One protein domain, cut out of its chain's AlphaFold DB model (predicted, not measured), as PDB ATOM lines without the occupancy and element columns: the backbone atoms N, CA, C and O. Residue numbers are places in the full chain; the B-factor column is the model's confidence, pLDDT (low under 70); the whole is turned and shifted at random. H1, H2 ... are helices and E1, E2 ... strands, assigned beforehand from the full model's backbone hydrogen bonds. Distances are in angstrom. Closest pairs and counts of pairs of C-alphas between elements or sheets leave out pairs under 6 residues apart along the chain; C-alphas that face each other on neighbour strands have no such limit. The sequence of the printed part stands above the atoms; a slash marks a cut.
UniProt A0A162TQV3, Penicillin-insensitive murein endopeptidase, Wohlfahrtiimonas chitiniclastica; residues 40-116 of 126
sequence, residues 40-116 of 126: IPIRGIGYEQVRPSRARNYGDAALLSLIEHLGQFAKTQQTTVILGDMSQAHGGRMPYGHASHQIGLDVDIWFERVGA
ATOM      1  N   ILE A  40     127.840  25.605 159.038       98.00
ATOM      2  CA  ILE A  40     127.833  25.589 157.577       98.00
ATOM      3  C   ILE A  40     129.279  25.377 157.100       98.00
ATOM      4  O   ILE A  40     130.168  26.150 157.493       98.00
ATOM      5  N   PRO A  41     129.558  24.339 156.284       97.69
ATOM      6  CA  PRO A  41     130.909  24.043 155.819       97.69
ATOM      7  C   PRO A  41     131.556  25.230 155.100       97.69
ATOM      8  O   PRO A  41     130.915  25.913 154.307       97.69
ATOM      9  N   ILE A  42     132.854  25.449 155.329       97.00
ATOM     10  CA  ILE A  42     133.624  26.529 154.675       97.00
ATOM     11  C   ILE A  42     133.615  26.378 153.146       97.00
ATOM     12  O   ILE A  42     133.665  27.364 152.415       97.00
ATOM     13  N   ARG A  43     133.533  25.140 152.654       96.44
ATOM     14  CA  ARG A  43     133.433  24.818 151.234       96.44
ATOM     15  C   ARG A  43     132.436  23.689 151.034       96.44
ATOM     16  O   ARG A  43     132.471  22.702 151.767       96.44
ATOM     17  N   GLY A  44     131.631  23.809 149.987       97.00
ATOM     18  CA  GLY A  44     130.755  22.752 149.507       97.00
ATOM     19  C   GLY A  44     130.678  22.736 147.986       97.00
ATOM     20  O   GLY A  44     131.512  23.308 147.283       97.00
ATOM     21  N   ILE A  45     129.683  22.034 147.454       97.50
ATOM     22  CA  ILE A  45     129.495  21.930 146.007       97.50
ATOM     23  C   ILE A  45     129.029  23.285 145.469       97.50
ATOM     24  O   ILE A  45     127.909  23.700 145.738       97.50
ATOM     25  N   GLY A  46     129.883  23.945 144.681       97.19
ATOM     26  CA  GLY A  46     129.553  25.203 144.006       97.19
ATOM     27  C   GLY A  46     129.444  26.416 144.930       97.19
ATOM     28  O   GLY A  46     128.925  27.443 144.501       97.19
ATOM     29  N   TYR A  47     129.949  26.325 146.164       97.81
ATOM     30  CA  TYR A  47     130.105  27.477 147.047       97.81
ATOM     31  C   TYR A  47     131.387  27.400 147.889       97.81
ATOM     32  O   TYR A  47     131.879  26.316 148.220       97.81
ATOM     33  N   GLU A  48     131.913  28.561 148.268       97.06
ATOM     34  CA  GLU A  48     133.048  28.710 149.182       97.06
ATOM     35  C   GLU A  48     132.880  29.981 150.027       97.06
ATOM     36  O   GLU A  48     132.355  30.985 149.549       97.06
ATOM     37  N   GLN A  49     133.304  29.941 151.288       95.94
ATOM     38  CA  GLN A  49     133.254  31.095 152.183       95.94
ATOM     39  C   GLN A  49     134.503  31.968 152.053       95.94
ATOM     40  O   GLN A  49     135.633  31.468 152.032       95.94
ATOM     41  N   VAL A  50     134.305  33.284 152.066       94.25
ATOM     42  CA  VAL A  50     135.375  34.247 152.349       94.25
ATOM     43  C   VAL A  50     135.572  34.385 153.853       94.25
ATOM     44  O   VAL A  50     134.635  34.252 154.634       94.25
ATOM     45  N   ARG A  51     136.801  34.705 154.273       92.94
ATOM     46  CA  ARG A  51     137.136  35.050 155.667       92.94
ATOM     47  C   ARG A  51     136.651  34.034 156.722       92.94
ATOM     48  O   ARG A  51     136.111  34.440 157.757       92.94
ATOM     49  N   PRO A  52     136.906  32.722 156.544       93.50
ATOM     50  CA  PRO A  52     136.453  31.703 157.496       93.50
ATOM     51  C   PRO A  52     137.020  31.892 158.916       93.50
ATOM     52  O   PRO A  52     136.435  31.423 159.888       93.50
ATOM     53  N   SER A  53     138.129  32.627 159.060       93.88
ATOM     54  CA  SER A  53     138.745  32.971 160.349       93.88
ATOM     55  C   SER A  53     137.833  33.764 161.292       93.88
ATOM     56  O   SER A  53     138.081  33.780 162.495       93.88
ATOM     57  N   ARG A  54     136.769  34.402 160.782       94.38
ATOM     58  CA  ARG A  54     135.800  35.145 161.605       94.38
ATOM     59  C   ARG A  54     134.863  34.254 162.418       94.38
ATOM     60  O   ARG A  54     134.190  34.780 163.300       94.38
ATOM     61  N   ALA A  55     134.787  32.954 162.116       96.00
ATOM     62  CA  ALA A  55     133.856  32.014 162.750       96.00
ATOM     63  C   ALA A  55     132.388  32.498 162.707       96.00
ATOM     64  O   ALA A  55     131.654  32.427 163.693       96.00
ATOM     65  N   ARG A  56     131.968  33.017 161.546       97.62
ATOM     66  CA  ARG A  56     130.605  33.494 161.261       97.62
ATOM     67  C   ARG A  56     129.906  32.571 160.268       97.62
ATOM     68  O   ARG A  56     129.373  33.027 159.269       97.62
ATOM     69  N   ASN A  57     129.983  31.264 160.499       98.12
ATOM     70  CA  ASN A  57     129.488  30.236 159.586       98.12
ATOM     71  C   ASN A  57     128.457  29.317 160.239       98.12
ATOM     72  O   ASN A  57     128.488  28.103 160.047       98.12
ATOM     73  N   TYR A  58     127.560  29.898 161.029       98.31
ATOM     74  CA  TYR A  58     126.525  29.168 161.747       98.31
ATOM     75  C   TYR A  58     125.139  29.665 161.353       98.31
ATOM     76  O   TYR A  58     124.954  30.851 161.062       98.31
ATOM     77  N   GLY A  59     124.163  28.763 161.377       97.62
ATOM     78  CA  GLY A  59     122.777  29.117 161.114       97.62
ATOM     79  C   GLY A  59     121.820  27.940 161.191       97.62
ATOM     80  O   GLY A  59     122.182  26.852 161.630       97.62
ATOM     81  N   ASP A  60     120.589  28.184 160.772       97.25
ATOM     82  CA  ASP A  60     119.531  27.187 160.685       97.25
ATOM     83  C   ASP A  60     119.839  26.145 159.590       97.25
ATOM     84  O   ASP A  60     120.466  26.446 158.569       97.25
ATOM     85  N   ALA A  61     119.381  24.905 159.771       96.12
ATOM     86  CA  ALA A  61     119.538  23.854 158.766       96.12
ATOM     87  C   ALA A  61     118.854  24.200 157.423       96.12
ATOM     88  O   ALA A  61     119.340  23.808 156.361       96.12
ATOM     89  N   ALA A  62     117.772  24.978 157.439       96.19
ATOM     90  CA  ALA A  62     117.123  25.514 156.248       96.19
ATOM     91  C   ALA A  62     118.010  26.530 155.510       96.19
ATOM     92  O   ALA A  62     118.013  26.544 154.277       96.19
ATOM     93  N   LEU A  63     118.812  27.330 156.229       97.88
ATOM     94  CA  LEU A  63     119.799  28.224 155.610       97.88
ATOM     95  C   LEU A  63     120.896  27.417 154.904       97.88
ATOM     96  O   LEU A  63     121.242  27.721 153.761       97.88
ATOM     97  N   LEU A  64     121.398  26.351 155.539       97.88
ATOM     98  CA  LEU A  64     122.333  25.423 154.893       97.88
ATOM     99  C   LEU A  64     121.718  24.805 153.628       97.88
ATOM    100  O   LEU A  64     122.358  24.804 152.579       97.88
ATOM    101  N   SER A  65     120.466  24.346 153.696       97.81
ATOM    102  CA  SER A  65     119.770  23.773 152.538       97.81
ATOM    103  C   SER A  65     119.645  24.775 151.383       97.81
ATOM    104  O   SER A  65     119.890  24.428 150.226       97.81
ATOM    105  N   LEU A  66     119.326  26.041 151.675       98.19
ATOM    106  CA  LEU A  66     119.307  27.110 150.673       98.19
ATOM    107  C   LEU A  66     120.680  27.281 150.004       98.19
ATOM    108  O   LEU A  66     120.764  27.348 148.777       98.19
ATOM    109  N   ILE A  67     121.749  27.329 150.800       98.50
ATOM    110  CA  ILE A  67     123.127  27.471 150.315       98.50
ATOM    111  C   ILE A  67     123.525  26.291 149.424       98.50
ATOM    112  O   ILE A  67     124.115  26.488 148.362       98.50
ATOM    113  N   GLU A  68     123.180  25.065 149.815       98.50
ATOM    114  CA  GLU A  68     123.468  23.867 149.026       98.50
ATOM    115  C   GLU A  68     122.724  23.870 147.689       98.50
ATOM    116  O   GLU A  68     123.333  23.577 146.658       98.50
ATOM    117  N   HIS A  69     121.447  24.264 147.666       98.44
ATOM    118  CA  HIS A  69     120.695  24.418 146.418       98.44
ATOM    119  C   HIS A  69     121.297  25.498 145.513       98.44
ATOM    120  O   HIS A  69     121.461  25.284 144.309       98.44
ATOM    121  N   LEU A  70     121.680  26.642 146.084       97.69
ATOM    122  CA  LEU A  70     122.336  27.716 145.344       97.69
ATOM    123  C   LEU A  70     123.690  27.261 144.771       97.69
ATOM    124  O   LEU A  70     123.997  27.539 143.611       97.69
ATOM    125  N   GLY A  71     124.473  26.506 145.541       97.81
ATOM    126  CA  GLY A  71     125.738  25.928 145.093       97.81
ATOM    127  C   GLY A  71     125.564  24.880 143.990       97.81
ATOM    128  O   GLY A  71     126.285  24.894 142.989       97.81
ATOM    129  N   GLN A  72     124.553  24.013 144.097       98.44
ATOM    130  CA  GLN A  72     124.196  23.077 143.026       98.44
ATOM    131  C   GLN A  72     123.850  23.820 141.733       98.44
ATOM    132  O   GLN A  72     124.342  23.441 140.668       98.44
ATOM    133  N   PHE A  73     123.075  24.904 141.821       97.88
ATOM    134  CA  PHE A  73     122.778  25.750 140.668       97.88
ATOM    135  C   PHE A  73     124.050  26.384 140.090       97.88
ATOM    136  O   PHE A  73     124.301  26.257 138.891       97.88
ATOM    137  N   ALA A  74     124.904  26.984 140.918       97.38
ATOM    138  CA  ALA A  74     126.157  27.603 140.479       97.38
ATOM    139  C   ALA A  74     127.088  26.612 139.762       97.38
ATOM    140  O   ALA A  74     127.672  26.940 138.727       97.38
ATOM    141  N   LYS A  75     127.143  25.360 140.229       97.31
ATOM    142  CA  LYS A  75     127.880  24.286 139.554       97.31
ATOM    143  C   LYS A  75     127.388  24.049 138.123       97.31
ATOM    144  O   LYS A  75     128.221  23.826 137.246       97.31
ATOM    145  N   THR A  76     126.079  24.132 137.859       97.88
ATOM    146  CA  THR A  76     125.543  24.021 136.481       97.88
ATOM    147  C   THR A  76     126.018  25.158 135.578       97.88
ATOM    148  O   THR A  76     126.138  24.978 134.372       97.88
ATOM    149  N   GLN A  77     126.340  26.307 136.174       97.31
ATOM    150  CA  GLN A  77     126.831  27.501 135.488       97.31
ATOM    151  C   GLN A  77     128.366  27.573 135.431       97.31
ATOM    152  O   GLN A  77     128.912  28.563 134.944       97.31
ATOM    153  N   GLN A  78     129.066  26.542 135.923       96.88
ATOM    154  CA  GLN A  78     130.528  26.503 136.056       96.88
ATOM    155  C   GLN A  78     131.092  27.673 136.884       96.88
ATOM    156  O   GLN A  78     132.211  28.141 136.650       96.88
ATOM    157  N   THR A  79     130.320  28.137 137.866       96.81
ATOM    158  CA  THR A  79     130.691  29.205 138.799       96.81
ATOM    159  C   THR A  79     130.671  28.712 140.241       96.81
ATOM    160  O   THR A  79     130.097  27.667 140.549       96.81
ATOM    161  N   THR A  80     131.270  29.496 141.132       97.38
ATOM    162  CA  THR A  80     131.240  29.283 142.582       97.38
ATOM    163  C   THR A  80     130.536  30.460 143.245       97.38
ATOM    164  O   THR A  80     130.869  31.610 142.972       97.38
ATOM    165  N   VAL A  81     129.565  30.182 144.113       97.69
ATOM    166  CA  VAL A  81     128.931  31.193 144.968       97.69
ATOM    167  C   VAL A  81     129.855  31.503 146.131       97.69
ATOM    168  O   VAL A  81     130.311  30.600 146.833       97.69
ATOM    169  N   ILE A  82     130.108  32.785 146.350       97.31
ATOM    170  CA  ILE A  82     130.962  33.230 147.437       97.31
ATOM    171  C   ILE A  82     130.103  33.712 148.597       97.31
ATOM    172  O   ILE A  82     129.319  34.652 148.458       97.31
ATOM    173  N   LEU A  83     130.254  33.041 149.734       97.69
ATOM    174  CA  LEU A  83     129.500  33.309 150.954       97.69
ATOM    175  C   LEU A  83     130.322  34.187 151.896       97.69
ATOM    176  O   LEU A  83     131.492  33.898 152.149       97.69
ATOM    177  N   GLY A  84     129.705  35.244 152.410       96.31
ATOM    178  CA  GLY A  84     130.260  36.121 153.433       96.31
ATOM    179  C   GLY A  84     129.835  35.716 154.843       96.31
ATOM    180  O   GLY A  84     129.784  34.530 155.174       96.31
ATOM    181  N   ASP A  85     129.550  36.714 155.681       97.75
ATOM    182  CA  ASP A  85     129.190  36.475 157.072       97.75
ATOM    183  C   ASP A  85     127.780  35.846 157.158       97.75
ATOM    184  O   ASP A  85     126.819  36.269 156.514       97.75
ATOM    185  N   MET A  86     127.655  34.811 157.983       98.50
ATOM    186  CA  MET A  86     126.399  34.293 158.532       98.50
ATOM    187  C   MET A  86     126.381  34.619 160.029       98.50
ATOM    188  O   MET A  86     126.997  35.594 160.462       98.50
ATOM    189  N   SER A  87     125.690  33.841 160.859       98.44
ATOM    190  CA  SER A  87     125.658  34.114 162.296       98.44
ATOM    191  C   SER A  87     126.893  33.583 163.031       98.44
ATOM    192  O   SER A  87     127.611  32.702 162.551       98.44
ATOM    193  N   GLN A  88     127.127  34.114 164.233       98.06
ATOM    194  CA  GLN A  88     128.025  33.509 165.228       98.06
ATOM    195  C   GLN A  88     127.418  32.192 165.755       98.06
ATOM    196  O   GLN A  88     126.225  31.956 165.579       98.06
ATOM    197  N   ALA A  89     128.205  31.364 166.456       96.62
ATOM    198  CA  ALA A  89     127.807  30.018 166.912       96.62
ATOM    199  C   ALA A  89     126.473  29.937 167.679       96.62
ATOM    200  O   ALA A  89     125.771  28.934 167.592       96.62
ATOM    201  N   HIS A  90     126.116  30.999 168.403       96.38
ATOM    202  CA  HIS A  90     124.856  31.111 169.146       96.38
ATOM    203  C   HIS A  90     124.049  32.353 168.741       96.38
ATOM    204  O   HIS A  90     123.186  32.822 169.484       96.38
ATOM    205  N   GLY A  91     124.353  32.930 167.577       97.81
ATOM    206  CA  GLY A  91     123.741  34.173 167.130       97.81
ATOM    207  C   GLY A  91     124.219  35.390 167.923       97.81
ATOM    208  O   GLY A  91     125.399  35.496 168.264       97.81
ATOM    209  N   GLY A  92     123.310  36.320 168.216       98.38
ATOM    210  CA  GLY A  92     123.623  37.516 168.996       98.38
ATOM    211  C   GLY A  92     124.317  38.616 168.199       98.38
ATOM    212  O   GLY A  92     124.846  38.409 167.103       98.38
ATOM    213  N   ARG A  93     124.328  39.817 168.785       98.06
ATOM    214  CA  ARG A  93     124.969  40.999 168.207       98.06
ATOM    215  C   ARG A  93     126.446  40.732 167.919       98.06
ATOM    216  O   ARG A  93     127.205  40.331 168.801       98.06
ATOM    217  N   MET A  94     126.861  41.012 166.688       96.94
ATOM    218  CA  MET A  94     128.267  40.944 166.306       96.94
ATOM    219  C   MET A  94     129.068  42.085 166.950       96.94
ATOM    220  O   MET A  94     128.560  43.205 167.063       96.94
ATOM    221  N   PRO A  95     130.342  41.853 167.318       95.19
ATOM    222  CA  PRO A  95     131.196  42.903 167.880       95.19
ATOM    223  C   PRO A  95     131.459  44.050 166.890       95.19
ATOM    224  O   PRO A  95     131.750  45.170 167.300       95.19
ATOM    225  N   TYR A  96     131.357  43.775 165.587       94.62
ATOM    226  CA  TYR A  96     131.521  44.734 164.496       94.62
ATOM    227  C   TYR A  96     130.869  44.207 163.210       94.62
ATOM    228  O   TYR A  96     130.689  42.994 163.044       94.62
ATOM    229  N   GLY A  97     130.618  45.109 162.260       94.38
ATOM    230  CA  GLY A  97     130.052  44.788 160.951       94.38
ATOM    231  C   GLY A  97     128.535  44.937 160.941       94.38
ATOM    232  O   GLY A  97     128.027  46.049 161.066       94.38
ATOM    233  N   HIS A  98     127.830  43.824 160.766       96.31
ATOM    234  CA  HIS A  98     126.399  43.798 160.488       96.31
ATOM    235  C   HIS A  98     125.565  44.052 161.750       96.31
ATOM    236  O   HIS A  98     125.926  43.637 162.853       96.31
ATOM    237  N   ALA A  99     124.433  44.737 161.580       97.44
ATOM    238  CA  ALA A  99     123.443  44.899 162.644       97.44
ATOM    239  C   ALA A  99     122.565  43.641 162.811       97.44
ATOM    240  O   ALA A  99     122.137  43.354 163.930       97.44
ATOM    241  N   SER A 100     122.315  42.902 161.721       97.88
ATOM    242  CA  SER A 100     121.569  41.633 161.685       97.88
ATOM    243  C   SER A 100     122.486  40.407 161.858       97.88
ATOM    244  O   SER A 100     123.508  40.517 162.537       97.88
ATOM    245  N   HIS A 101     122.141  39.242 161.285       98.50
ATOM    246  CA  HIS A 101     122.872  37.971 161.414       98.50
ATOM    247  C   HIS A 101     122.902  37.432 162.846       98.50
ATOM    248  O   HIS A 101     123.855  36.777 163.269       98.50
ATOM    249  N   GLN A 102     121.858  37.727 163.621       98.69
ATOM    250  CA  GLN A 102     121.808  37.334 165.025       98.69
ATOM    251  C   GLN A 102     121.029  36.039 165.269       98.69
ATOM    252  O   GLN A 102     121.129  35.490 166.359       98.69
ATOM    253  N   ILE A 103     120.256  35.543 164.298       98.44
ATOM    254  CA  ILE A 103     119.304  34.434 164.512       98.44
ATOM    255  C   ILE A 103     119.513  33.226 163.590       98.44
ATOM    256  O   ILE A 103     118.672  32.339 163.553       98.44
ATOM    257  N   GLY A 104     120.615  33.172 162.840       97.94
ATOM    258  CA  GLY A 104     120.933  32.011 162.004       97.94
ATOM    259  C   GLY A 104     120.196  31.950 160.665       97.94
ATOM    260  O   GLY A 104     120.233  30.907 160.023       97.94
ATOM    261  N   LEU A 105     119.549  33.037 160.237       98.12
ATOM    262  CA  LEU A 105     118.741  33.086 159.007       98.12
ATOM    263  C   LEU A 105     119.295  34.021 157.920       98.12
ATOM    264  O   LEU A 105     118.708  34.117 156.845       98.12
ATOM    265  N   ASP A 106     120.414  34.693 158.184       98.62
ATOM    266  CA  ASP A 106     121.045  35.638 157.261       98.62
ATOM    267  C   ASP A 106     122.362  35.068 156.711       98.62
ATOM    268  O   ASP A 106     123.160  34.494 157.460       98.62
ATOM    269  N   VAL A 107     122.612  35.281 155.417       98.56
ATOM    270  CA  VAL A 107     123.888  34.998 154.746       98.56
ATOM    271  C   VAL A 107     124.218  36.126 153.776       98.56
ATOM    272  O   VAL A 107     123.394  36.491 152.937       98.56
ATOM    273  N   ASP A 108     125.430  36.665 153.862       97.88
ATOM    274  CA  ASP A 108     125.936  37.565 152.828       97.88
ATOM    275  C   ASP A 108     126.375  36.769 151.595       97.88
ATOM    276  O   ASP A 108     127.041  35.739 151.704       97.88
ATOM    277  N   ILE A 109     126.073  37.284 150.405       97.06
ATOM    278  CA  ILE A 109     126.533  36.718 149.133       97.06
ATOM    279  C   ILE A 109     127.335  37.788 148.398       97.06
ATOM    280  O   ILE A 109     126.853  38.897 148.175       97.06
ATOM    281  N   TRP A 110     128.562  37.460 148.003       93.75
ATOM    282  CA  TRP A 110     129.366  38.344 147.163       93.75
ATOM    283  C   TRP A 110     128.961  38.196 145.698       93.75
ATOM    284  O   TRP A 110     128.977  37.100 145.140       93.75
ATOM    285  N   PHE A 111     128.636  39.316 145.053       89.62
ATOM    286  CA  PHE A 111     128.255  39.364 143.637       89.62
ATOM    287  C   PHE A 111     129.461  39.460 142.703       89.62
ATOM    288  O   PHE A 111     129.501  40.273 141.782       89.62
ATOM    289  N   GLU A 112     130.443  38.596 142.936       85.88
ATOM    290  CA  GLU A 112     131.586  38.416 142.056       85.88
ATOM    291  C   GLU A 112     131.452  37.104 141.284       85.88
ATOM    292  O   GLU A 112     131.090  36.062 141.835       85.88
ATOM    293  N   ARG A 113     131.741  37.142 139.980       86.56
ATOM    294  CA  ARG A 113     131.717  35.937 139.151       86.56
ATOM    295  C   ARG A 113     133.010  35.153 139.354       86.56
ATOM    296  O   ARG A 113     133.958  35.305 138.591       86.56
ATOM    297  N   VAL A 114     133.010  34.263 140.336       92.69
ATOM    298  CA  VAL A 114     134.110  33.322 140.563       92.69
ATOM    299  C   VAL A 114     133.890  32.056 139.738       92.69
ATOM    300  O   VAL A 114     132.803  31.475 139.727       92.69
ATOM    301  N   GLY A 115     134.921  31.629 139.007       93.25
ATOM    302  CA  GLY A 115     134.876  30.398 138.217       93.25
ATOM    303  C   GLY A 115     134.814  29.135 139.084       93.25
ATOM    304  O   GLY A 115     134.935  29.178 140.308       93.25
ATOM    305  N   ALA A 116     134.678  27.973 138.446       92.62
ATOM    306  CA  ALA A 116     134.628  26.677 139.133       92.62
ATOM    307  C   ALA A 116     135.881  26.342 139.979       92.62
ATOM    308  O   ALA A 116     135.834  25.431 140.799       92.62
TER     309      ALA A 116
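What this domain is: This is residues 40 to 116 of the 126 residues of the protein "Penicillin-insensitive murein endopeptidase" of Wohlfahrtiimonas chitiniclastica (UniProt A0A162TQV3). A single long helix, H1, covers one face of a small three-stranded sheet and runs along its strands, while the long loop of residues 84 to 108 folds out past one end of the sheet and back, adding to the length of the whole. The printed part has 77 residues, with three named strands and one named helix in the order E1, H1, E2, E3. The sheet has the order E1, E2, E3 and is mixed; the class is mixed, helices and strands, with 31 residues, under half, in named elements. The whole is compact, with a radius of gyration of the C-alphas of 12.1 A, yet elongated, spanning 36 by 22 by 17 A.

Where its parts are: Find C-alpha 47 at (130.105, 27.477, 147.047); here the strand E1 begins, residues 47 to 49. Go on to C-alpha 61 at (119.538, 23.854, 158.766), where the helix H1 begins; it holds residues 61 to 76 and measures 23.1 A from first to last C-alpha. Next comes the strand E2, residues 79 to 83, 12.9 A long. The strand E3, residues 109 to 115, is 15.1 A long and ends at C-alpha 115, at (134.876, 30.398, 138.217).

How they stand to each other: Begin at E1, an edge strand, beside which residues 43 to 44 pair antiparallel with residues 47 to 48. E1 and the inner strand E2 are parallel at 34 degrees; look for N 48 and O 81, 3.0 A apart, within hydrogen-bond range. E1, H1 and E2 form a strand-helix-strand unit, two parallel neighbour strands with a helix between them in the chain, and its crossover is left-handed. H1 is on the sheet at a height of 8.9 A, over E1 and, only just, over E2, on which 3 of its C-alphas fall. On the local plane its line stands at 22 degrees to that of E1, along the strands. The closest C-alphas of E1 and H1 are those of Tyr 47 and Gly 71, 5.0 A apart; those of H1 and E2 are Ala 74 and Thr 80, 5.8 A apart. In H1 every O i to N i+4 pair is within hydrogen-bond range. E2 and E3 form a hairpin, antiparallel at 151 degrees; there N 110 and O 82 are 2.9 A apart, within hydrogen-bond range. E3, the other edge strand, is apart from E1.

The domain as a whole: The two C-alphas farthest apart are those of Thr 76 and Pro 95, at 37.1 A. The printed part has no cut. The links E1 to H1, of 11 residues, and E2 to E3, of 25, are long; H1 to E2 is tight. The mean pLDDT of the printed part is 96.6, and no printed residue is under 70.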